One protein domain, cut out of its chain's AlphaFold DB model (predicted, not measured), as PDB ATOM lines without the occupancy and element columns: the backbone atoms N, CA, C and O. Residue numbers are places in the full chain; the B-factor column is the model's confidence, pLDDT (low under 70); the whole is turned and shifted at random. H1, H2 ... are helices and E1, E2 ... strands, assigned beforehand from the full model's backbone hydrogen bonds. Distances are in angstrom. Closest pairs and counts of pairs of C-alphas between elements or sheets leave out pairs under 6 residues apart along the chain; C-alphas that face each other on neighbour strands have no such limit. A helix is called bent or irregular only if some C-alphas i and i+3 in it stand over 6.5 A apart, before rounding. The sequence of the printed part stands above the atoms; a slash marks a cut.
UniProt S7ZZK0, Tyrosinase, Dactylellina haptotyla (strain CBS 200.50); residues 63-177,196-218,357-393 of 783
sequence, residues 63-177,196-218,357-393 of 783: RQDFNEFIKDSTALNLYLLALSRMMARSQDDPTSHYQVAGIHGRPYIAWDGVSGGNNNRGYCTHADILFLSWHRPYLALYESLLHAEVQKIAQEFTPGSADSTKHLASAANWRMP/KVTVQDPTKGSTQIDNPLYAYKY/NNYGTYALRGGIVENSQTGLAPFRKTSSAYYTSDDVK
ATOM      1  N   ARG A  63     344.330 327.960 208.913       97.56
ATOM      2  CA  ARG A  63     345.654 328.425 208.461       97.56
ATOM      3  C   ARG A  63     346.434 327.214 207.950       97.56
ATOM      4  O   ARG A  63     346.662 326.290 208.722       97.56
ATOM      5  N   GLN A  64     346.796 327.181 206.670       96.94
ATOM      6  CA  GLN A  64     347.434 326.019 206.029       96.94
ATOM      7  C   GLN A  64     348.969 326.101 206.031       96.94
ATOM      8  O   GLN A  64     349.539 327.184 206.137       96.94
ATOM      9  N   ASP A  65     349.636 324.955 205.862       97.06
ATOM     10  CA  ASP A  65     351.063 324.907 205.522       97.06
ATOM     11  C   ASP A  65     351.280 325.645 204.196       97.06
ATOM     12  O   ASP A  65     350.534 325.418 203.240       97.06
ATOM     13  N   PHE A  66     352.288 326.509 204.113       96.12
ATOM     14  CA  PHE A  66     352.596 327.278 202.911       96.12
ATOM     15  C   PHE A  66     352.774 326.378 201.677       96.12
ATOM     16  O   PHE A  66     352.311 326.734 200.595       96.12
ATOM     17  N   ASN A  67     353.364 325.189 201.832       93.00
ATOM     18  CA  ASN A  67     353.583 324.247 200.731       93.00
ATOM     19  C   ASN A  67     352.286 323.603 200.217       93.00
ATOM     20  O   ASN A  67     352.221 323.205 199.054       93.00
ATOM     21  N   GLU A  68     351.247 323.518 201.052       94.56
ATOM     22  CA  GLU A  68     349.901 323.108 200.639       94.56
ATOM     23  C   GLU A  68     349.107 324.300 200.086       94.56
ATOM     24  O   GLU A  68     348.484 324.190 199.033       94.56
ATOM     25  N   PHE A  69     349.198 325.459 200.742       95.50
ATOM     26  CA  PHE A  69     348.520 326.702 200.366       95.50
ATOM     27  C   PHE A  69     348.842 327.137 198.928       95.50
ATOM     28  O   PHE A  69     347.932 327.456 198.162       95.50
ATOM     29  N   ILE A  70     350.117 327.094 198.515       94.12
ATOM     30  CA  ILE A  70     350.533 327.490 197.154       94.12
ATOM     31  C   ILE A  70     349.980 326.588 196.038       94.12
ATOM     32  O   ILE A  70     350.118 326.929 194.863       94.12
ATOM     33  N   LYS A  71     349.340 325.458 196.374       93.75
ATOM     34  CA  LYS A  71     348.659 324.592 195.401       93.75
ATOM     35  C   LYS A  71     347.314 325.178 194.952       93.75
ATOM     36  O   LYS A  71     346.916 324.926 193.815       93.75
ATOM     37  N   ASP A  72     346.645 326.004 195.770       94.31
ATOM     38  CA  ASP A  72     345.572 326.874 195.268       94.31
ATOM     39  C   ASP A  72     346.170 328.166 194.699       94.31
ATOM     40  O   ASP A  72     346.378 329.165 195.389       94.31
ATOM     41  N   SER A  73     346.382 328.157 193.382       95.31
ATOM     42  CA  SER A  73     346.784 329.348 192.624       95.31
ATOM     43  C   SER A  73     345.845 330.555 192.804       95.31
ATOM     44  O   SER A  73     346.275 331.685 192.591       95.31
ATOM     45  N   THR A  74     344.593 330.354 193.235       96.25
ATOM     46  CA  THR A  74     343.625 331.424 193.520       96.25
ATOM     47  C   THR A  74     343.906 332.085 194.870       96.25
ATOM     48  O   THR A  74     344.046 333.308 194.924       96.25
ATOM     49  N   ALA A  75     344.054 331.298 195.942       96.12
ATOM     50  CA  ALA A  75     344.444 331.790 197.266       96.12
ATOM     51  C   ALA A  75     345.820 332.468 197.232       96.12
ATOM     52  O   ALA A  75     346.012 333.519 197.852       96.12
ATOM     53  N   LEU A  76     346.757 331.912 196.456       97.62
ATOM     54  CA  LEU A  76     348.067 332.512 196.232       97.62
ATOM     55  C   LEU A  76     347.975 333.832 195.451       97.62
ATOM     56  O   LEU A  76     348.588 334.812 195.868       97.62
ATOM     57  N   ASN A  77     347.184 333.903 194.373       98.31
ATOM     58  CA  ASN A  77     346.970 335.149 193.626       98.31
ATOM     59  C   ASN A  77     346.408 336.261 194.530       98.31
ATOM     60  O   ASN A  77     346.908 337.386 194.519       98.31
ATOM     61  N   LEU A  78     345.418 335.927 195.366       98.38
ATOM     62  CA  LEU A  78     344.841 336.846 196.350       98.38
ATOM     63  C   LEU A  78     345.872 337.309 197.384       98.38
ATOM     64  O   LEU A  78     345.956 338.505 197.651       98.38
ATOM     65  N   TYR A  79     346.680 336.396 197.932       98.50
ATOM     66  CA  TYR A  79     347.703 336.740 198.924       98.50
ATOM     67  C   TYR A  79     348.795 337.645 198.337       98.50
ATOM     68  O   TYR A  79     349.118 338.668 198.939       98.50
ATOM     69  N   LEU A  80     349.313 337.328 197.145       98.69
ATOM     70  CA  LEU A  80     350.327 338.143 196.468       98.69
ATOM     71  C   LEU A  80     349.799 339.551 196.151       98.69
ATOM     72  O   LEU A  80     350.482 340.538 196.422       98.69
ATOM     73  N   LEU A  81     348.569 339.672 195.643       98.62
ATOM     74  CA  LEU A  81     347.955 340.977 195.378       98.62
ATOM     75  C   LEU A  81     347.685 341.765 196.673       98.62
ATOM     76  O   LEU A  81     347.980 342.959 196.726       98.62
ATOM     77  N   ALA A  82     347.174 341.122 197.729       98.50
ATOM     78  CA  ALA A  82     346.876 341.778 199.004       98.50
ATOM     79  C   ALA A  82     348.144 342.258 199.725       98.50
ATOM     80  O   ALA A  82     348.209 343.408 200.160       98.50
ATOM     81  N   LEU A  83     349.172 341.407 199.796       98.62
ATOM     82  CA  LEU A  83     350.451 341.731 200.424       98.62
ATOM     83  C   LEU A  83     351.181 342.837 199.647       98.62
ATOM     84  O   LEU A  83     351.629 343.809 200.252       98.62
ATOM     85  N   SER A  84     351.200 342.765 198.309       98.56
ATOM     86  CA  SER A  84     351.751 343.825 197.449       98.56
ATOM     87  C   SER A  84     351.054 345.172 197.681       98.56
ATOM     88  O   SER A  84     351.719 346.191 197.871       98.56
ATOM     89  N   ARG A  85     349.716 345.190 197.765       97.81
ATOM     90  CA  ARG A  85     348.947 346.409 198.069       97.81
ATOM     91  C   ARG A  85     349.179 346.938 199.482       97.81
ATOM     92  O   ARG A  85     349.205 348.151 199.650       97.81
ATOM     93  N   MET A  86     349.345 346.071 200.483       97.81
ATOM     94  CA  MET A  86     349.636 346.468 201.869       97.81
ATOM     95  C   MET A  86     351.057 347.035 202.030       97.81
ATOM     96  O   MET A  86     351.265 347.961 202.817       97.81
ATOM     97  N   MET A  87     352.017 346.524 201.257       98.31
ATOM     98  CA  MET A  87     353.394 347.026 201.194       98.31
ATOM     99  C   MET A  87     353.514 348.350 200.431       98.31
ATOM    100  O   MET A  87     354.302 349.200 200.827       98.31
ATOM    101  N   ALA A  88     352.692 348.561 199.400       97.38
ATOM    102  CA  ALA A  88     352.644 349.805 198.626       97.38
ATOM    103  C   ALA A  88     351.895 350.970 199.319       97.38
ATOM    104  O   ALA A  88     351.752 352.046 198.731       97.38
ATOM    105  N   ARG A  89     351.388 350.785 200.549       96.31
ATOM    106  CA  ARG A  89     350.842 351.882 201.375       96.31
ATOM    107  C   ARG A  89     351.988 352.773 201.874       96.31
ATOM    108  O   ARG A  89     353.125 352.327 201.986       96.31
ATOM    109  N   SER A  90     351.691 354.034 202.194       96.00
ATOM    110  CA  SER A  90     352.701 354.942 202.762       96.00
ATOM    111  C   SER A  90     353.262 354.387 204.075       96.00
ATOM    112  O   SER A  90     352.499 353.873 204.889       96.00
ATOM    113  N   GLN A  91     354.564 354.567 204.323       95.19
ATOM    114  CA  GLN A  91     355.188 354.243 205.614       95.19
ATOM    115  C   GLN A  91     354.612 355.047 206.794       95.19
ATOM    116  O   GLN A  91     354.873 354.696 207.940       95.19
ATOM    117  N   ASP A  92     353.817 356.090 206.538       92.06
ATOM    118  CA  ASP A  92     353.102 356.864 207.561       92.06
ATOM    119  C   ASP A  92     351.627 356.412 207.740       92.06
ATOM    120  O   ASP A  92     350.887 356.987 208.536       92.06
ATOM    121  N   ASP A  93     351.165 355.395 206.995       92.69
ATOM    122  CA  ASP A  93     349.835 354.785 207.153       92.69
ATOM    123  C   ASP A  93     349.897 353.665 208.212       92.69
ATOM    124  O   ASP A  93     350.622 352.689 207.992       92.69
ATOM    125  N   PRO A  94     349.139 353.735 209.328       90.75
ATOM    126  CA  PRO A  94     349.208 352.751 210.419       90.75
ATOM    127  C   PRO A  94     348.765 351.332 210.018       90.75
ATOM    128  O   PRO A  94     348.962 350.395 210.791       90.75
ATOM    129  N   THR A  95     348.182 351.169 208.823       92.31
ATOM    130  CA  THR A  95     347.792 349.885 208.219       92.31
ATOM    131  C   THR A  95     348.724 349.426 207.090       92.31
ATOM    132  O   THR A  95     348.410 348.465 206.381       92.31
ATOM    133  N   SER A  96     349.844 350.119 206.871       96.69
ATOM    134  CA  SER A  96     350.919 349.660 205.987       96.69
ATOM    135  C   SER A  96     351.653 348.458 206.577       96.69
ATOM    136  O   SER A  96     351.655 348.247 207.791       96.69
ATOM    137  N   HIS A  97     352.333 347.693 205.721       98.38
ATOM    138  CA  HIS A  97     353.277 346.672 206.183       98.38
ATOM    139  C   HIS A  97     354.318 347.271 207.148       98.38
ATOM    140  O   HIS A  97     354.506 346.736 208.235       98.38
ATOM    141  N   TYR A  98     354.904 348.426 206.806       98.44
ATOM    142  CA  TYR A  98     355.945 349.088 207.600       98.44
ATOM    143  C   TYR A  98     355.506 349.464 209.021       98.44
ATOM    144  O   TYR A  98     356.223 349.185 209.978       98.44
ATOM    145  N   GLN A  99     354.326 350.074 209.183       97.31
ATOM    146  CA  GLN A  99     353.836 350.478 210.507       97.31
ATOM    147  C   GLN A  99     353.453 349.284 211.381       97.31
ATOM    148  O   GLN A  99     353.639 349.341 212.592       97.31
ATOM    149  N   VAL A 100     352.947 348.196 210.789       97.94
ATOM    150  CA  VAL A 100     352.617 346.984 211.552       97.94
ATOM    151  C   VAL A 100     353.889 346.209 211.910       97.94
ATOM    152  O   VAL A 100     354.034 345.820 213.063       97.94
ATOM    153  N   ALA A 101     354.851 346.086 210.989       98.50
ATOM    154  CA  ALA A 101     356.191 345.565 211.269       98.50
ATOM    155  C   ALA A 101     356.901 346.358 212.384       98.50
ATOM    156  O   ALA A 101     357.489 345.775 213.297       98.50
ATOM    157  N   GLY A 102     356.770 347.689 212.364       97.56
ATOM    158  CA  GLY A 102     357.301 348.598 213.381       97.56
ATOM    159  C   GLY A 102     356.731 348.414 214.791       97.56
ATOM    160  O   GLY A 102     357.355 348.863 215.745       97.56
ATOM    161  N   ILE A 103     355.610 347.698 214.967       97.81
ATOM    162  CA  ILE A 103     355.129 347.309 216.305       97.81
ATOM    163  C   ILE A 103     356.129 346.351 216.971       97.81
ATOM    164  O   ILE A 103     356.358 346.427 218.176       97.81
ATOM    165  N   HIS A 104     356.740 345.444 216.209       97.88
ATOM    166  CA  HIS A 104     357.678 344.468 216.757       97.88
ATOM    167  C   HIS A 104     358.944 345.140 217.294       97.88
ATOM    168  O   HIS A 104     359.266 344.993 218.469       97.88
ATOM    169  N   GLY A 105     359.628 345.891 216.430       95.44
ATOM    170  CA  GLY A 105     360.952 346.456 216.672       95.44
ATOM    171  C   GLY A 105     361.000 347.946 216.355       95.44
ATOM    172  O   GLY A 105     360.405 348.751 217.064       95.44
ATOM    173  N   ARG A 106     361.741 348.314 215.307       95.38
ATOM    174  CA  ARG A 106     361.924 349.690 214.837       95.38
ATOM    175  C   ARG A 106     360.952 350.065 213.715       95.38
ATOM    176  O   ARG A 106     360.624 349.208 212.892       95.38
ATOM    177  N   PRO A 107     360.593 351.355 213.591       95.56
ATOM    178  CA  PRO A 107     361.001 352.465 214.459       95.56
ATOM    179  C   PRO A 107     360.248 352.470 215.797       95.56
ATOM    180  O   PRO A 107     359.082 352.103 215.856       95.56
ATOM    181  N   TYR A 108     360.903 352.917 216.875       94.19
ATOM    182  CA  TYR A 108     360.312 352.970 218.222       94.19
ATOM    183  C   TYR A 108     359.302 354.130 218.354       94.19
ATOM    184  O   TYR A 108     359.586 355.174 218.952       94.19
ATOM    185  N   ILE A 109     358.118 353.975 217.759       93.12
ATOM    186  CA  ILE A 109     357.063 354.997 217.695       93.12
ATOM    187  C   ILE A 109     355.725 354.486 218.239       93.12
ATOM    188  O   ILE A 109     355.462 353.288 218.291       93.12
ATOM    189  N   ALA A 110     354.863 355.421 218.644       92.62
ATOM    190  CA  ALA A 110     353.584 355.110 219.268       92.62
ATOM    191  C   ALA A 110     352.526 354.662 218.242       92.62
ATOM    192  O   ALA A 110     351.929 355.490 217.551       92.62
ATOM    193  N   TRP A 111     352.237 353.362 218.194       92.19
ATOM    194  CA  TRP A 111     351.133 352.786 217.425       92.19
ATOM    195  C   TRP A 111     349.818 352.823 218.232       92.19
ATOM    196  O   TRP A 111     349.811 352.605 219.444       92.19
ATOM    197  N   ASP A 112     348.705 353.171 217.572       85.88
ATOM    198  CA  ASP A 112     347.362 353.396 218.160       85.88
ATOM    199  C   ASP A 112     347.354 354.210 219.480       85.88
ATOM    200  O   ASP A 112     346.608 353.941 220.426       85.88
ATOM    201  N   GLY A 113     348.240 355.213 219.565       85.00
ATOM    202  CA  GLY A 113     348.384 356.111 220.718       85.00
ATOM    203  C   GLY A 113     349.012 355.484 221.973       85.00
ATOM    204  O   GLY A 113     349.052 356.130 223.020       85.00
ATOM    205  N   VAL A 114     349.498 354.242 221.905       86.50
ATOM    206  CA  VAL A 114     350.091 353.534 223.047       86.50
ATOM    207  C   VAL A 114     351.545 353.960 223.241       86.50
ATOM    208  O   VAL A 114     352.345 353.834 222.323       86.50
ATOM    209  N   SER A 115     351.914 354.429 224.434       85.06
ATOM    210  CA  SER A 115     353.292 354.813 224.785       85.06
ATOM    211  C   SER A 115     353.496 354.850 226.306       85.06
ATOM    212  O   SER A 115     352.528 354.760 227.064       85.06
ATOM    213  N   GLY A 116     354.744 355.014 226.764       76.88
ATOM    214  CA  GLY A 116     355.065 355.269 228.177       76.88
ATOM    215  C   GLY A 116     355.629 354.077 228.962       76.88
ATOM    216  O   GLY A 116     355.698 354.157 230.199       76.88
ATOM    217  N   GLY A 117     356.021 353.010 228.259       87.38
ATOM    218  CA  GLY A 117     356.916 351.956 228.734       87.38
ATOM    219  C   GLY A 117     358.388 352.341 228.542       87.38
ATOM    220  O   GLY A 117     358.813 353.428 228.935       87.38
ATOM    221  N   ASN A 118     359.167 351.446 227.937       85.19
ATOM    222  CA  ASN A 118     360.550 351.663 227.521       85.19
ATOM    223  C   ASN A 118     360.613 352.095 226.043       85.19
ATOM    224  O   ASN A 118     360.662 351.261 225.141       85.19
ATOM    225  N   ASN A 119     360.652 353.407 225.791       84.19
ATOM    226  CA  ASN A 119     360.666 353.984 224.436       84.19
ATOM    227  C   ASN A 119     361.952 353.690 223.618       84.19
ATOM    228  O   ASN A 119     362.043 354.120 222.471       84.19
ATOM    229  N   ASN A 120     362.939 352.982 224.182       87.12
ATOM    230  CA  ASN A 120     364.165 352.551 223.496       87.12
ATOM    231  C   ASN A 120     364.081 351.087 223.010       87.12
ATOM    232  O   ASN A 120     365.109 350.429 222.855       87.12
ATOM    233  N   ARG A 121     362.862 350.557 222.846       88.56
ATOM    234  CA  ARG A 121     362.545 349.181 222.430       88.56
ATOM    235  C   ARG A 121     361.254 349.163 221.608       88.56
ATOM    236  O   ARG A 121     360.449 350.080 221.728       88.56
ATOM    237  N   GLY A 122     361.025 348.104 220.833       93.44
ATOM    238  CA  GLY A 122     359.712 347.826 220.239       93.44
ATOM    239  C   GLY A 122     358.694 347.305 221.266       93.44
ATOM    240  O   GLY A 122     358.986 347.217 222.464       93.44
ATOM    241  N   TYR A 123     357.481 346.959 220.827       96.06
ATOM    242  CA  TYR A 123     356.441 346.417 221.717       96.06
ATOM    243  C   TYR A 123     356.614 344.919 222.012       96.06
ATOM    244  O   TYR A 123     355.983 344.429 222.950       96.06
ATOM    245  N   CYS A 124     357.435 344.199 221.237       95.31
ATOM    246  CA  CYS A 124     357.574 342.750 221.350       95.31
ATOM    247  C   CYS A 124     358.089 342.294 222.726       95.31
ATOM    248  O   CYS A 124     359.006 342.884 223.301       95.31
ATOM    249  N   THR A 125     357.541 341.186 223.209       94.12
ATOM    250  CA  THR A 125     357.945 340.512 224.449       94.12
ATOM    251  C   THR A 125     358.864 339.334 224.106       94.12
ATOM    252  O   THR A 125     358.391 338.366 223.512       94.12
ATOM    253  N   HIS A 126     360.152 339.414 224.460       92.75
ATOM    254  CA  HIS A 126     361.189 338.391 224.221       92.75
ATOM    255  C   HIS A 126     362.012 338.147 225.491       92.75
ATOM    256  O   HIS A 126     362.265 339.092 226.239       92.75
ATOM    257  N   ALA A 127     362.448 336.900 225.712       90.56
ATOM    258  CA  ALA A 127     362.942 336.397 227.000       90.56
ATOM    259  C   ALA A 127     361.948 336.685 228.147       90.56
ATOM    260  O   ALA A 127     362.320 337.081 229.250       90.56
ATOM    261  N   ASP A 128     360.663 336.525 227.833       91.94
ATOM    262  CA  ASP A 128     359.534 337.156 228.510       91.94
ATOM    263  C   ASP A 128     358.334 336.198 228.513       91.94
ATOM    264  O   ASP A 128     358.070 335.512 227.520       91.94
ATOM    265  N   ILE A 129     357.597 336.142 229.626       94.44
ATOM    266  CA  ILE A 129     356.507 335.177 229.814       94.44
ATOM    267  C   ILE A 129     355.363 335.362 228.804       94.44
ATOM    268  O   ILE A 129     354.646 334.413 228.472       94.44
ATOM    269  N   LEU A 130     355.190 336.579 228.292       96.56
ATOM    270  CA  LEU A 130     354.117 336.925 227.376       96.56
ATOM    271  C   LEU A 130     354.442 336.559 225.922       96.56
ATOM    272  O   LEU A 130     353.503 336.581 225.126       96.56
ATOM    273  N   PHE A 131     355.677 336.143 225.581       97.31
ATOM    274  CA  PHE A 131     356.157 335.859 224.210       97.31
ATOM    275  C   PHE A 131     355.114 335.177 223.307       97.31
ATOM    276  O   PHE A 131     354.728 335.737 222.277       97.31
ATOM    277  N   LEU A 132     354.593 334.009 223.702       98.06
ATOM    278  CA  LEU A 132     353.608 333.273 222.894       98.06
ATOM    279  C   LEU A 132     352.225 333.940 222.861       98.06
ATOM    280  O   LEU A 132     351.522 333.870 221.853       98.06
ATOM    281  N   SER A 133     351.816 334.585 223.956       97.56
ATOM    282  CA  SER A 133     350.507 335.239 224.031       97.56
ATOM    283  C   SER A 133     350.471 336.591 223.318       97.56
ATOM    284  O   SER A 133     349.438 336.922 222.758       97.56
ATOM    285  N   TRP A 134     351.581 337.333 223.258       98.31
ATOM    286  CA  TRP A 134     351.691 338.631 222.588       98.31
ATOM    287  C   TRP A 134     351.784 338.502 221.061       98.31
ATOM    288  O   TRP A 134     351.131 339.249 220.332       98.31
ATOM    289  N   HIS A 135     352.521 337.506 220.552       98.69
ATOM    290  CA  HIS A 135     352.649 337.297 219.105       98.69
ATOM    291  C   HIS A 135     351.345 336.810 218.439       98.69
ATOM    292  O   HIS A 135     351.117 337.086 217.263       98.69
ATOM    293  N   ARG A 136     350.435 336.153 219.173       98.06
ATOM    294  CA  ARG A 136     349.129 335.703 218.649       98.06
ATOM    295  C   ARG A 136     348.205 336.850 218.169       98.06
ATOM    296  O   ARG A 136     347.801 336.814 217.005       98.06
ATOM    297  N   PRO A 137     347.866 337.880 218.977       96.75
ATOM    298  CA  PRO A 137     347.103 339.042 218.516       96.75
ATOM    299  C   PRO A 137     347.876 339.903 217.506       96.75
ATOM    300  O   PRO A 137     347.244 340.513 216.646       96.75
ATOM    301  N   TYR A 138     349.215 339.911 217.542       98.50
ATOM    302  CA  TYR A 138     350.031 340.572 216.517       98.50
ATOM    303  C   TYR A 138     349.816 339.947 215.126       98.50
ATOM    304  O   TYR A 138     349.511 340.651 214.159       98.50
ATOM    305  N   LEU A 139     349.863 338.613 215.036       98.19
ATOM    306  CA  LEU A 139     349.521 337.873 213.817       98.19
ATOM    307  C   LEU A 139     348.065 338.095 213.393       98.19
ATOM    308  O   LEU A 139     347.799 338.227 212.202       98.19
ATOM    309  N   ALA A 140     347.127 338.154 214.344       94.75
ATOM    310  CA  ALA A 140     345.716 338.413 214.048       94.75
ATOM    311  C   ALA A 140     345.477 339.826 213.480       94.75
ATOM    312  O   ALA A 140     344.694 339.978 212.543       94.75
ATOM    313  N   LEU A 141     346.183 340.849 213.980       95.19
ATOM    314  CA  LEU A 141     346.171 342.198 213.404       95.19
ATOM    315  C   LEU A 141     346.648 342.165 211.944       95.19
ATOM    316  O   LEU A 141     345.933 342.628 211.055       95.19
ATOM    317  N   TYR A 142     347.816 341.577 211.683       97.31
ATOM    318  CA  TYR A 142     348.392 341.519 210.337       97.31
ATOM    319  C   TYR A 142     347.524 340.706 209.357       97.31
ATOM    320  O   TYR A 142     347.228 341.164 208.251       97.31
ATOM    321  N   GLU A 143     347.022 339.543 209.788       96.56
ATOM    322  CA  GLU A 143     346.079 338.721 209.021       96.56
ATOM    323  C   GLU A 143     344.770 339.469 208.733       96.56
ATOM    324  O   GLU A 143     344.261 339.365 207.620       96.56
ATOM    325  N   SER A 144     344.242 340.264 209.674       91.69
ATOM    326  CA  SER A 144     343.000 341.025 209.463       91.69
ATOM    327  C   SER A 144     343.131 342.083 208.358       91.69
ATOM    328  O   SER A 144     342.218 342.245 207.544       91.69
ATOM    329  N   LEU A 145     344.288 342.751 208.270       93.75
ATOM    330  CA  LEU A 145     344.575 343.767 207.254       93.75
ATOM    331  C   LEU A 145     344.779 343.151 205.864       93.75
ATOM    332  O   LEU A 145     344.281 343.696 204.875       93.75
ATOM    333  N   LEU A 146     345.454 341.998 205.793       95.88
ATOM    334  CA  LEU A 146     345.567 341.213 204.563       95.88
ATOM    335  C   LEU A 146     344.209 340.665 204.122       95.88
ATOM    336  O   LEU A 146     343.831 340.845 202.968       95.88
ATOM    337  N   HIS A 147     343.449 340.057 205.035       91.62
ATOM    338  CA  HIS A 147     342.137 339.480 204.748       91.62
ATOM    339  C   HIS A 147     341.156 340.545 204.226       91.62
ATOM    340  O   HIS A 147     340.434 340.291 203.264       91.62
ATOM    341  N   ALA A 148     341.166 341.760 204.786       90.38
ATOM    342  CA  ALA A 148     340.348 342.870 204.292       90.38
ATOM    343  C   ALA A 148     340.686 343.261 202.836       90.38
ATOM    344  O   ALA A 148     339.781 343.479 202.028       90.38
ATOM    345  N   GLU A 149     341.972 343.307 202.471       94.94
ATOM    346  CA  GLU A 149     342.386 343.573 201.087       94.94
ATOM    347  C   GLU A 149     342.104 342.363 200.169       94.94
ATOM    348  O   GLU A 149     341.681 342.566 199.035       94.94
ATOM    349  N   VAL A 150     342.213 341.119 200.659       95.81
ATOM    350  CA  VAL A 150     341.811 339.891 199.935       95.81
ATOM    351  C   VAL A 150     340.326 339.911 199.560       95.81
ATOM    352  O   VAL A 150     340.003 339.694 198.389       95.81
ATOM    353  N   GLN A 151     339.419 340.214 200.501       93.00
ATOM    354  CA  GLN A 151     337.980 340.306 200.198       93.00
ATOM    355  C   GLN A 151     337.692 341.388 199.155       93.00
ATOM    356  O   GLN A 151     336.916 341.176 198.224       93.00
ATOM    357  N   LYS A 152     338.354 342.542 199.284       94.94
ATOM    358  CA  LYS A 152     338.239 343.662 198.349       94.94
ATOM    359  C   LYS A 152     338.724 343.283 196.942       94.94
ATOM    360  O   LYS A 152     337.979 343.473 195.986       94.94
ATOM    361  N   ILE A 153     339.906 342.673 196.803       96.12
ATOM    362  CA  ILE A 153     340.430 342.190 195.510       96.12
ATOM    363  C   ILE A 153     339.471 341.177 194.871       96.12
ATOM    364  O   ILE A 153     339.203 341.259 193.675       96.12
ATOM    365  N   ALA A 154     338.917 340.244 195.653       95.25
ATOM    366  CA  ALA A 154     337.969 339.255 195.145       95.25
ATOM    367  C   ALA A 154     336.673 339.889 194.592       95.25
ATOM    368  O   ALA A 154     336.110 339.381 193.622       95.25
ATOM    369  N   GLN A 155     336.234 341.015 195.166       95.31
ATOM    370  CA  GLN A 155     335.069 341.790 194.718       95.31
ATOM    371  C   GLN A 155     335.362 342.722 193.527       95.31
ATOM    372  O   GLN A 155     334.437 343.082 192.802       95.31
ATOM    373  N   GLU A 156     336.623 343.101 193.296       96.69
ATOM    374  CA  GLU A 156     337.027 343.941 192.154       96.69
ATOM    375  C   GLU A 156     336.974 343.197 190.803       96.69
ATOM    376  O   GLU A 156     336.909 343.838 189.753       96.69
ATOM    377  N   PHE A 157     336.974 341.858 190.793       95.88
ATOM    378  CA  PHE A 157     336.803 341.071 189.566       95.88
ATOM    379  C   PHE A 157     335.391 341.208 188.986       95.88
ATOM    380  O   PHE A 157     334.407 340.993 189.692       95.88
ATOM    381  N   THR A 158     335.303 341.439 187.669       94.81
ATOM    382  CA  THR A 158     334.055 341.568 186.892       94.81
ATOM    383  C   THR A 158     332.967 340.580 187.349       94.81
ATOM    384  O   THR A 158     333.126 339.372 187.122       94.81
ATOM    385  N   PRO A 159     331.865 341.051 187.967       93.75
ATOM    386  CA  PRO A 159     330.838 340.183 188.537       93.75
ATOM    387  C   PRO A 159     330.261 339.183 187.530       93.75
ATOM    388  O   PRO A 159     330.022 339.513 186.369       93.75
ATOM    389  N   GLY A 160     330.055 337.941 187.974       90.31
ATOM    390  CA  GLY A 160     329.563 336.844 187.129       90.31
ATOM    391  C   GLY A 160     330.611 336.217 186.197       90.31
ATOM    392  O   GLY A 160     330.305 335.242 185.515       90.31
ATOM    393  N   SER A 161     331.852 336.717 186.174       92.50
ATOM    394  CA  SER A 161     332.958 336.036 185.488       92.50
ATOM    395  C   SER A 161     333.426 334.782 186.244       92.50
ATOM    396  O   SER A 161     333.237 334.644 187.458       92.50
ATOM    397  N   ALA A 162     334.099 333.873 185.533       91.88
ATOM    398  CA  ALA A 162     334.741 332.707 186.141       91.88
ATOM    399  C   ALA A 162     335.834 333.106 187.154       91.88
ATOM    400  O   ALA A 162     335.967 332.468 188.199       91.88
ATOM    401  N   ASP A 163     336.561 334.198 186.888       90.75
ATOM    402  CA  ASP A 163     337.539 334.756 187.825       90.75
ATOM    403  C   ASP A 163     336.870 335.332 189.077       90.75
ATOM    404  O   ASP A 163     337.304 335.015 190.179       90.75
ATOM    405  N   SER A 164     335.792 336.109 188.949       93.44
ATOM    406  CA  SER A 164     335.034 336.598 190.114       93.44
ATOM    407  C   SER A 164     334.521 335.430 190.966       93.44
ATOM    408  O   SER A 164     334.747 335.390 192.174       93.44
ATOM    409  N   THR A 165     333.948 334.408 190.323       93.00
ATOM    410  CA  THR A 165     333.408 333.217 191.000       93.00
ATOM    411  C   THR A 165     334.474 332.474 191.815       93.00
ATOM    412  O   THR A 165     334.253 332.184 192.992       93.00
ATOM    413  N   LYS A 166     335.644 332.181 191.225       93.69
ATOM    414  CA  LYS A 166     336.706 331.430 191.919       93.69
ATOM    415  C   LYS A 166     337.389 332.261 193.015       93.69
ATOM    416  O   LYS A 166     337.651 331.734 194.093       93.69
ATOM    417  N   HIS A 167     337.638 333.554 192.776       94.69
ATOM    418  CA  HIS A 167     338.306 334.411 193.757       94.69
ATOM    419  C   HIS A 167     337.413 334.684 194.973       94.69
ATOM    420  O   HIS A 167     337.912 334.609 196.090       94.69
ATOM    421  N   LEU A 168     336.103 334.899 194.794       92.12
ATOM    422  CA  LEU A 168     335.163 335.025 195.919       92.12
ATOM    423  C   LEU A 168     335.084 333.733 196.753       92.12
ATOM    424  O   LEU A 168     335.090 333.794 197.981       92.12
ATOM    425  N   ALA A 169     335.074 332.561 196.106       90.69
ATOM    426  CA  ALA A 169     335.050 331.272 196.801       90.69
ATOM    427  C   ALA A 169     336.337 330.989 197.605       90.69
ATOM    428  O   ALA A 169     336.260 330.492 198.730       90.69
ATOM    429  N   SER A 170     337.507 331.331 197.053       90.81
ATOM    430  CA  SER A 170     338.804 331.193 197.736       90.81
ATOM    431  C   SER A 170     338.950 332.218 198.876       90.81
ATOM    432  O   SER A 170     339.292 331.853 200.003       90.81
ATOM    433  N   ALA A 171     338.569 333.482 198.643       90.62
ATOM    434  CA  ALA A 171     338.596 334.546 199.650       90.62
ATOM    435  C   ALA A 171     337.740 334.228 200.888       90.62
ATOM    436  O   ALA A 171     338.163 334.512 202.009       90.62
ATOM    437  N   ALA A 172     336.572 333.598 200.720       86.81
ATOM    438  CA  ALA A 172     335.655 333.280 201.821       86.81
ATOM    439  C   ALA A 172     336.277 332.420 202.943       86.81
ATOM    440  O   ALA A 172     335.853 332.519 204.090       86.81
ATOM    441  N   ASN A 173     337.294 331.605 202.636       85.94
ATOM    442  CA  ASN A 173     338.001 330.769 203.616       85.94
ATOM    443  C   ASN A 173     339.472 331.182 203.803       85.94
ATOM    444  O   ASN A 173     340.236 330.460 204.444       85.94
ATOM    445  N   TRP A 174     339.886 332.326 203.253       93.44
ATOM    446  CA  TRP A 174     341.287 332.739 203.249       93.44
ATOM    447  C   TRP A 174     341.800 333.061 204.660       93.44
ATOM    448  O   TRP A 174     341.178 333.823 205.415       93.44
ATOM    449  N   ARG A 175     342.962 332.491 204.989       95.06
ATOM    450  CA  ARG A 175     343.754 332.709 206.208       95.06
ATOM    451  C   ARG A 175     345.243 332.679 205.844       95.06
ATOM    452  O   ARG A 175     345.620 332.080 204.835       95.06
ATOM    453  N   MET A 176     346.081 333.316 206.656       96.56
ATOM    454  CA  MET A 176     347.517 333.430 206.408       96.56
ATOM    455  C   MET A 176     348.226 332.078 206.637       96.56
ATOM    456  O   MET A 176     348.022 331.458 207.685       96.56
ATOM    457  N   PRO A 177     349.041 331.587 205.685       98.00
ATOM    458  CA  PRO A 177     349.727 330.304 205.828       98.00
ATOM    459  C   PRO A 177     350.891 330.337 206.835       98.00
ATOM    460  O   PRO A 177     351.411 331.398 207.177       98.00
ATOM    461  N   LYS A 196     360.131 338.337 190.995       96.62
ATOM    462  CA  LYS A 196     358.903 338.777 190.319       96.62
ATOM    463  C   LYS A 196     357.964 337.606 190.068       96.62
ATOM    464  O   LYS A 196     358.418 336.514 189.743       96.62
ATOM    465  N   VAL A 197     356.664 337.860 190.161       96.56
ATOM    466  CA  VAL A 197     355.596 336.860 189.995       96.56
ATOM    467  C   VAL A 197     354.530 337.360 189.027       96.56
ATOM    468  O   VAL A 197     354.254 338.558 188.952       96.56
ATOM    469  N   THR A 198     353.921 336.435 188.289       97.56
ATOM    470  CA  THR A 198     352.753 336.720 187.445       97.56
ATOM    471  C   THR A 198     351.481 336.521 188.262       97.56
ATOM    472  O   THR A 198     351.300 335.474 188.880       97.56
ATOM    473  N   VAL A 199     350.602 337.518 188.244       97.00
ATOM    474  CA  VAL A 199     349.323 337.559 188.963       97.00
ATOM    475  C   VAL A 199     348.190 337.915 188.001       97.00
ATOM    476  O   VAL A 199     348.395 338.621 187.015       97.00
ATOM    477  N   GLN A 200     346.983 337.443 188.294       96.62
ATOM    478  CA  GLN A 200     345.757 337.843 187.608       96.62
ATOM    479  C   GLN A 200     345.156 339.025 188.384       96.62
ATOM    480  O   GLN A 200     344.456 338.821 189.373       96.62
ATOM    481  N   ASP A 201     345.468 340.253 187.970       95.25
ATOM    482  CA  ASP A 201     344.960 341.497 188.566       95.25
ATOM    483  C   ASP A 201     343.542 341.805 188.024       95.25
ATOM    484  O   ASP A 201     343.319 341.687 186.816       95.25
ATOM    485  N   PRO A 202     342.573 342.216 188.867       94.44
ATOM    486  CA  PRO A 202     341.184 342.437 188.442       94.44
ATOM    487  C   PRO A 202     341.003 343.575 187.420       94.44
ATOM    488  O   PRO A 202     339.993 343.613 186.721       94.44
ATOM    489  N   THR A 203     341.971 344.491 187.308       91.19
ATOM    490  CA  THR A 203     341.935 345.661 186.411       91.19
ATOM    491  C   THR A 203     342.842 345.526 185.186       91.19
ATOM    492  O   THR A 203     342.543 346.103 184.141       91.19
ATOM    493  N   LYS A 204     343.944 344.771 185.296       92.06
ATOM    494  CA  LYS A 204     344.958 344.596 184.232       92.06
ATOM    495  C   LYS A 204     344.920 343.214 183.572       92.06
ATOM    496  O   LYS A 204     345.544 343.033 182.531       92.06
ATOM    497  N   GLY A 205     344.225 342.245 184.169       92.50
ATOM    498  CA  GLY A 205     344.353 340.833 183.816       92.50
ATOM    499  C   GLY A 205     345.722 340.276 184.218       92.50
ATOM    500  O   GLY A 205     346.309 340.698 185.215       92.50
ATOM    501  N   SER A 206     346.234 339.328 183.432       96.06
ATOM    502  CA  SER A 206     347.531 338.694 183.681       96.06
ATOM    503  C   SER A 206     348.663 339.716 183.558       96.06
ATOM    504  O   SER A 206     348.876 340.305 182.495       96.06
ATOM    505  N   THR A 207     349.374 339.953 184.655       96.69
ATOM    506  CA  THR A 207     350.401 340.992 184.766       96.69
ATOM    507  C   THR A 207     351.533 340.545 185.691       96.69
ATOM    508  O   THR A 207     351.344 339.671 186.535       96.69
ATOM    509  N   GLN A 208     352.725 341.122 185.537       97.81
ATOM    510  CA  GLN A 208     353.867 340.822 186.401       97.81
ATOM    511  C   GLN A 208     354.009 341.899 187.480       97.81
ATOM    512  O   GLN A 208     354.034 343.090 187.170       97.81
ATOM    513  N   ILE A 209     354.164 341.472 188.732       97.25
ATOM    514  CA  ILE A 209     354.510 342.333 189.867       97.25
ATOM    515  C   ILE A 209     355.862 341.922 190.457       97.25
ATOM    516  O   ILE A 209     356.319 340.790 190.278       97.25
ATOM    517  N   ASP A 210     356.496 342.840 191.183       97.62
ATOM    518  CA  ASP A 210     357.556 342.473 192.120       97.62
ATOM    519  C   ASP A 210     356.954 341.582 193.218       97.62
ATOM    520  O   ASP A 210     355.831 341.821 193.668       97.62
ATOM    521  N   ASN A 211     357.667 340.532 193.623       97.88
ATOM    522  CA  ASN A 211     357.130 339.540 194.548       97.88
ATOM    523  C   ASN A 211     357.185 340.040 196.004       97.88
ATOM    524  O   ASN A 211     358.282 340.162 196.553       97.88
ATOM    525  N   PRO A 212     356.040 340.255 196.674       98.19
ATOM    526  CA  PRO A 212     356.016 340.771 198.038       98.19
ATOM    527  C   PRO A 212     356.439 339.742 199.101       98.19
ATOM    528  O   PRO A 212     356.589 340.107 200.259       98.19
ATOM    529  N   LEU A 213     356.638 338.467 198.745       97.12
ATOM    530  CA  LEU A 213     357.255 337.470 199.632       97.12
ATOM    531  C   LEU A 213     358.789 337.442 199.512       97.12
ATOM    532  O   LEU A 213     359.467 336.937 200.410       97.12
ATOM    533  N   TYR A 214     359.346 337.984 198.424       96.19
ATOM    534  CA  TYR A 214     360.788 337.987 198.181       96.19
ATOM    535  C   TYR A 214     361.511 338.995 199.081       96.19
ATOM    536  O   TYR A 214     362.446 338.616 199.776       96.19
ATOM    537  N   ALA A 215     361.043 340.244 199.114       96.50
ATOM    538  CA  ALA A 215     361.546 341.289 200.003       96.50
ATOM    539  C   ALA A 215     360.491 342.388 200.191       96.50
ATOM    540  O   ALA A 215     359.745 342.691 199.254       96.50
ATOM    541  N   TYR A 216     360.474 343.037 201.358       98.19
ATOM    542  CA  TYR A 216     359.825 344.339 201.496       98.19
ATOM    543  C   TYR A 216     360.769 345.437 200.991       98.19
ATOM    544  O   TYR A 216     361.963 345.413 201.284       98.19
ATOM    545  N   LYS A 217     360.250 346.400 200.222       97.94
ATOM    546  CA  LYS A 217     361.026 347.530 199.690       97.94
ATOM    547  C   LYS A 217     360.734 348.782 200.499       97.94
ATOM    548  O   LYS A 217     359.578 349.187 200.596       97.94
ATOM    549  N   TYR A 218     361.776 349.410 201.029       97.56
ATOM    550  CA  TYR A 218     361.641 350.629 201.811       97.56
ATOM    551  C   TYR A 218     361.395 351.843 200.905       97.56
ATOM    552  O   TYR A 218     361.877 351.937 199.774       97.56
ATOM    553  N   ASN A 357     359.180 341.389 234.426       86.31
ATOM    554  CA  ASN A 357     359.822 341.902 233.225       86.31
ATOM    555  C   ASN A 357     360.761 343.046 233.598       86.31
ATOM    556  O   ASN A 357     360.347 344.195 233.747       86.31
ATOM    557  N   ASN A 358     362.043 342.734 233.788       84.12
ATOM    558  CA  ASN A 358     363.039 343.702 234.258       84.12
ATOM    559  C   ASN A 358     363.317 344.841 233.259       84.12
ATOM    560  O   ASN A 358     363.812 345.891 233.664       84.12
ATOM    561  N   TYR A 359     362.986 344.666 231.974       83.50
ATOM    562  CA  TYR A 359     363.422 345.560 230.893       83.50
ATOM    563  C   TYR A 359     362.294 346.335 230.215       83.50
ATOM    564  O   TYR A 359     362.518 347.456 229.744       83.50
ATOM    565  N   GLY A 360     361.092 345.766 230.200       89.69
ATOM    566  CA  GLY A 360     359.929 346.337 229.545       89.69
ATOM    567  C   GLY A 360     360.008 346.340 228.014       89.69
ATOM    568  O   GLY A 360     361.000 345.948 227.388       89.69
ATOM    569  N   THR A 361     358.929 346.848 227.433       92.81
ATOM    570  CA  THR A 361     358.686 347.031 225.995       92.81
ATOM    571  C   THR A 361     358.208 348.468 225.762       92.81
ATOM    572  O   THR A 361     358.026 349.213 226.724       92.81
ATOM    573  N   TYR A 362     357.927 348.897 224.532       94.06
ATOM    574  CA  TYR A 362     357.410 350.256 224.284       94.06
ATOM    575  C   TYR A 362     356.149 350.608 225.111       94.06
ATOM    576  O   TYR A 362     355.952 351.756 225.521       94.06
ATOM    577  N   ALA A 363     355.307 349.611 225.413       92.69
ATOM    578  CA  ALA A 363     354.112 349.774 226.245       92.69
ATOM    579  C   ALA A 363     354.323 349.445 227.735       92.69
ATOM    580  O   ALA A 363     353.630 350.010 228.582       92.69
ATOM    581  N   LEU A 364     355.247 348.538 228.066       92.00
ATOM    582  CA  LEU A 364     355.433 348.005 229.420       92.00
ATOM    583  C   LEU A 364     356.700 348.575 230.072       92.00
ATOM    584  O   LEU A 364     357.750 348.675 229.445       92.00
ATOM    585  N   ARG A 365     356.626 348.972 231.345       91.25
ATOM    586  CA  ARG A 365     357.795 349.488 232.081       91.25
ATOM    587  C   ARG A 365     358.622 348.337 232.647       91.25
ATOM    588  O   ARG A 365     358.055 347.344 233.081       91.25
ATOM    589  N   GLY A 366     359.942 348.503 232.713       90.94
ATOM    590  CA  GLY A 366     360.798 347.573 233.450       90.94
ATOM    591  C   GLY A 366     360.422 347.507 234.937       90.94
ATOM    592  O   GLY A 366     360.051 348.518 235.539       90.94
ATOM    593  N   GLY A 367     360.505 346.312 235.520       89.81
ATOM    594  CA  GLY A 367     360.173 346.019 236.915       89.81
ATOM    595  C   GLY A 367     358.688 345.751 237.195       89.81
ATOM    596  O   GLY A 367     358.314 345.674 238.365       89.81
ATOM    597  N   ILE A 368     357.830 345.620 236.174       91.31
ATOM    598  CA  ILE A 368     356.433 345.202 236.390       91.31
ATOM    599  C   ILE A 368     356.317 343.691 236.615       91.31
ATOM    600  O   ILE A 368     357.137 342.907 236.138       91.31
ATOM    601  N   VAL A 369     355.254 343.301 237.320       94.38
ATOM    602  CA  VAL A 369     354.857 341.903 237.505       94.38
ATOM    603  C   VAL A 369     353.823 341.526 236.447       94.38
ATOM    604  O   VAL A 369     352.823 342.229 236.295       94.38
ATOM    605  N   GLU A 370     354.051 340.411 235.760       95.19
ATOM    606  CA  GLU A 370     353.275 339.940 234.613       95.19
ATOM    607  C   GLU A 370     352.632 338.571 234.874       95.19
ATOM    608  O   GLU A 370     353.153 337.726 235.611       95.19
ATOM    609  N   ASN A 371     351.452 338.383 234.281       96.19
ATOM    610  CA  ASN A 371     350.530 337.272 234.519       96.19
ATOM    611  C   ASN A 371     349.488 337.165 233.380       96.19
ATOM    612  O   ASN A 371     349.498 337.971 232.448       96.19
ATOM    613  N   SER A 372     348.529 336.232 233.474       97.50
ATOM    614  CA  SER A 372     347.536 335.999 232.404       97.50
ATOM    615  C   SER A 372     346.624 337.193 232.067       97.50
ATOM    616  O   SER A 372     346.037 337.236 230.985       97.50
ATOM    617  N   GLN A 373     346.512 338.159 232.984       97.69
ATOM    618  CA  GLN A 373     345.679 339.363 232.889       97.69
ATOM    619  C   GLN A 373     346.471 340.605 232.443       97.69
ATOM    620  O   GLN A 373     345.925 341.709 232.404       97.69
ATOM    621  N   THR A 374     347.757 340.455 232.116       97.00
ATOM    622  CA  THR A 374     348.591 341.570 231.652       97.00
ATOM    623  C   THR A 374     348.177 341.996 230.241       97.00
ATOM    624  O   THR A 374     347.878 341.165 229.383       97.00
ATOM    625  N   GLY A 375     348.107 343.310 230.012       95.94
ATOM    626  CA  GLY A 375     347.629 343.877 228.753       95.94
ATOM    627  C   GLY A 375     348.641 343.708 227.622       95.94
ATOM    628  O   GLY A 375     349.701 344.331 227.642       95.94
ATOM    629  N   LEU A 376     348.272 342.926 226.609       96.38
ATOM    630  CA  LEU A 376     349.027 342.657 225.384       96.38
ATOM    631  C   LEU A 376     348.952 343.860 224.432       96.38
ATOM    632  O   LEU A 376     348.349 343.822 223.360       96.38
ATOM    633  N   ALA A 377     349.516 344.975 224.876       93.56
ATOM    634  CA  ALA A 377     349.544 346.220 224.133       93.56
ATOM    635  C   ALA A 377     350.502 346.124 222.918       93.56
ATOM    636  O   ALA A 377     351.551 345.485 223.019       93.56
ATOM    637  N   PRO A 378     350.170 346.756 221.775       94.12
ATOM    638  CA  PRO A 378     349.115 347.756 221.613       94.12
ATOM    639  C   PRO A 378     347.730 347.189 221.242       94.12
ATOM    640  O   PRO A 378     346.793 347.960 221.049       94.12
ATOM    641  N   PHE A 379     347.566 345.867 221.144       93.69
ATOM    642  CA  PHE A 379     346.392 345.241 220.526       93.69
ATOM    643  C   PHE A 379     345.113 345.448 221.349       93.69
ATOM    644  O   PHE A 379     344.946 344.892 222.438       93.69
ATOM    645  N   ARG A 380     344.180 346.254 220.826       87.44
ATOM    646  CA  ARG A 380     342.934 346.608 221.516       87.44
ATOM    647  C   ARG A 380     341.797 345.628 221.245       87.44
ATOM    648  O   ARG A 380     341.459 345.350 220.097       87.44
ATOM    649  N   LYS A 381     341.145 345.195 222.325       82.50
ATOM    650  CA  LYS A 381     339.873 344.454 222.336       82.50
ATOM    651  C   LYS A 381     338.669 345.406 222.377       82.50
ATOM    652  O   LYS A 381     337.610 345.100 221.838       82.50
ATOM    653  N   THR A 382     338.831 346.573 223.001       83.56
ATOM    654  CA  THR A 382     337.878 347.696 222.981       83.56
ATOM    655  C   THR A 382     338.647 349.019 222.943       83.56
ATOM    656  O   THR A 382     339.865 349.039 223.108       83.56
ATOM    657  N   SER A 383     337.959 350.154 222.798       79.06
ATOM    658  CA  SER A 383     338.588 351.484 222.865       79.06
ATOM    659  C   SER A 383     339.345 351.774 224.173       79.06
ATOM    660  O   SER A 383     340.184 352.671 224.186       79.06
ATOM    661  N   SER A 384     339.081 351.035 225.258       81.06
ATOM    662  CA  SER A 384     339.706 351.225 226.576       81.06
ATOM    663  C   SER A 384     340.468 350.008 227.116       81.06
ATOM    664  O   SER A 384     341.137 350.141 228.138       81.06
ATOM    665  N   ALA A 385     340.399 348.843 226.461       88.44
ATOM    666  CA  ALA A 385     341.013 347.603 226.937       88.44
ATOM    667  C   ALA A 385     341.848 346.910 225.852       88.44
ATOM    668  O   ALA A 385     341.395 346.720 224.719       88.44
ATOM    669  N   TYR A 386     343.056 346.486 226.228       92.81
ATOM    670  CA  TYR A 386     343.888 345.587 225.428       92.81
ATOM    671  C   TYR A 386     343.395 344.139 225.540       92.81
ATOM    672  O   TYR A 386     342.614 343.810 226.433       92.81
ATOM    673  N   TYR A 387     343.852 343.278 224.634       95.00
ATOM    674  CA  TYR A 387     343.777 341.831 224.840       95.00
ATOM    675  C   TYR A 387     344.639 341.413 226.040       95.00
ATOM    676  O   TYR A 387     345.647 342.048 226.338       95.00
ATOM    677  N   THR A 388     344.259 340.328 226.707       97.44
ATOM    678  CA  THR A 388     345.056 339.644 227.741       97.44
ATOM    679  C   THR A 388     345.445 338.240 227.271       97.44
ATOM    680  O   THR A 388     344.872 337.736 226.300       97.44
ATOM    681  N   SER A 389     346.385 337.570 227.948       97.75
ATOM    682  CA  SER A 389     346.721 336.173 227.631       97.75
ATOM    683  C   SER A 389     345.493 335.256 227.743       97.75
ATOM    684  O   SER A 389     345.310 334.369 226.912       97.75
ATOM    685  N   ASP A 390     344.596 335.508 228.705       96.62
ATOM    686  CA  ASP A 390     343.335 334.765 228.835       96.62
ATOM    687  C   ASP A 390     342.380 334.970 227.642       96.62
ATOM    688  O   ASP A 390     341.738 334.014 227.205       96.62
ATOM    689  N   ASP A 391     342.321 336.172 227.052       95.00
ATOM    690  CA  ASP A 391     341.500 336.437 225.857       95.00
ATOM    691  C   ASP A 391     341.997 335.685 224.614       95.00
ATOM    692  O   ASP A 391     341.202 335.228 223.785       95.00
ATOM    693  N   VAL A 392     343.319 335.570 224.469       94.75
ATOM    694  CA  VAL A 392     343.977 334.963 223.298       94.75
ATOM    695  C   VAL A 392     344.325 333.487 223.511       94.75
ATOM    696  O   VAL A 392     344.924 332.852 222.640       94.75
ATOM    697  N   LYS A 393     343.920 332.893 224.642       94.81
ATOM    698  CA  LYS A 393     344.200 331.488 224.972       94.81
ATOM    699  C   LYS A 393     343.699 330.507 223.903       94.81
ATOM    700  O   LYS A 393     344.289 329.442 223.758       94.81
TER     701      LYS A 393
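What this domain is: This is residues 63 to 177, 196 to 218 and 357 to 393 of the 783 residues of the protein "Tyrosinase" of Dactylellina haptotyla (strain CBS 200.50) (UniProt S7ZZK0). One long helix, H4, is the spine of an elongated model: beside its last turns H5 folds back, H2 crosses both of them with the strand hairpin E1 and E2 packed on it, and a second strand hairpin, E4 and E5, packs on the first part of H4. H3 runs alongside H4 without packing closely, and the unnamed stretch 105 to 130 and the strand E3 lie toward the end where H4 begins. The printed part has 175 residues, with five named helices followed by five named strands, H1 H2 H3 H4 H5 E1 E2 E3 E4 E5; its class is mixed, helices and strands, and just under half of the residues, 87, are in named elements. Both two-stranded sheets, E1 - E2 and E4 - E5, are antiparallel. The whole is only just compact, close to loose, with a radius of gyration of the C-alphas of 18.4 A and spans of 58 by 32 by 31 A.

Where its parts are: Find C-alpha 196 at (358.903, 338.777, 190.319), where E1 begins; it covers residues 196 to 201 and runs 14.3 A. E2, residues 205 to 210, comes back over 15.7 A. Among the helices, H1 is residues 66 to 69, and H2, residues 73 to 87, runs 20.7 A. H3 is residues 97 to 104, 11.7 A long. Go next to C-alpha 131 at (356.157, 335.859, 224.210): from there H4, residues 131 to 156, runs 38.2 A to C-alpha 156 at (337.027, 343.941, 192.154). H4 is neither bent nor irregular, but only just: C-alphas 134 and 137 are 6.1 A apart. H5 is residues 162 to 171, 14.2 A long. E3 is residues 368 to 370, E4 residues 375 to 380, 9.0 A, and E5 residues 386 to 388, ending at C-alpha 388, (345.056, 339.644, 227.741).

How they stand to each other: Begin at the hairpin E1 and E2, antiparallel at 148 degrees, where N 199 and O 207 are 2.8 A apart, within hydrogen-bond range. Its closest C-alphas to H2 are those of Asn 77 and Val 199, 5.8 A apart. H2 is the hub and touches three helices. It touches H4, whose residues 145 to 154 alone take part, about perpendicular at 74 degrees; the closest C-alphas are those of Ala 82 and Glu 149, 5.3 A apart. With residues 74 to 78 alone H2 touches H5, only just about perpendicular at 71 degrees, closest at Ala 75 and Ser 170, C-alphas 5.7 A apart. H2 and H3 only just touch, with 3 pairs of C-alphas within 8 A, closest at Met 87 and His 97, 5.0 A. The helix packing is mostly crossed, but H4 and H5 form a helical hairpin: they touch at a shallow tilt of 17 degrees, opposite ways, with the C-alphas of Ala 154 and His 167 closest at 5.1 A. H3 and H4 are close but not clearly touching, Val 100 and Tyr 142 being closest at 7.0 A between C-alphas. H1 is close to H2 but not clearly touching, closest at Phe 69 and Leu 76, C-alphas 7.1 A apart. At the other end of H4, look at Trp 134 and Leu 376, the closest C-alphas of H4 and E4, 5.6 A apart. E4 and E5 are an antiparallel hairpin at 136 degrees, with N 376 and O 387 within hydrogen-bond range at 2.8 A. E3 pairs with no named strand and is apart from H4 and E4. In H2 and H5 each O i to N i+4 pair is within hydrogen-bond range; in H3 it is 3 of 4 and in H4 20 of 22, and H1 is too short for such a pair.

The domain as a whole: The C-alphas farthest apart are those of Gly 160 and Gly 367, 59.2 A. Two cuts interrupt the printed part: residues 178 to 195 are not printed, with C-alphas 177 and 196 19.9 A apart, and residues 219 to 356 are not printed, with C-alphas 218 and 357 32.7 A apart. Of the links printed whole, H3 to H4 is long, with 26 residues. The mean pLDDT of the printed part is 94.0, and no printed residue is under 70.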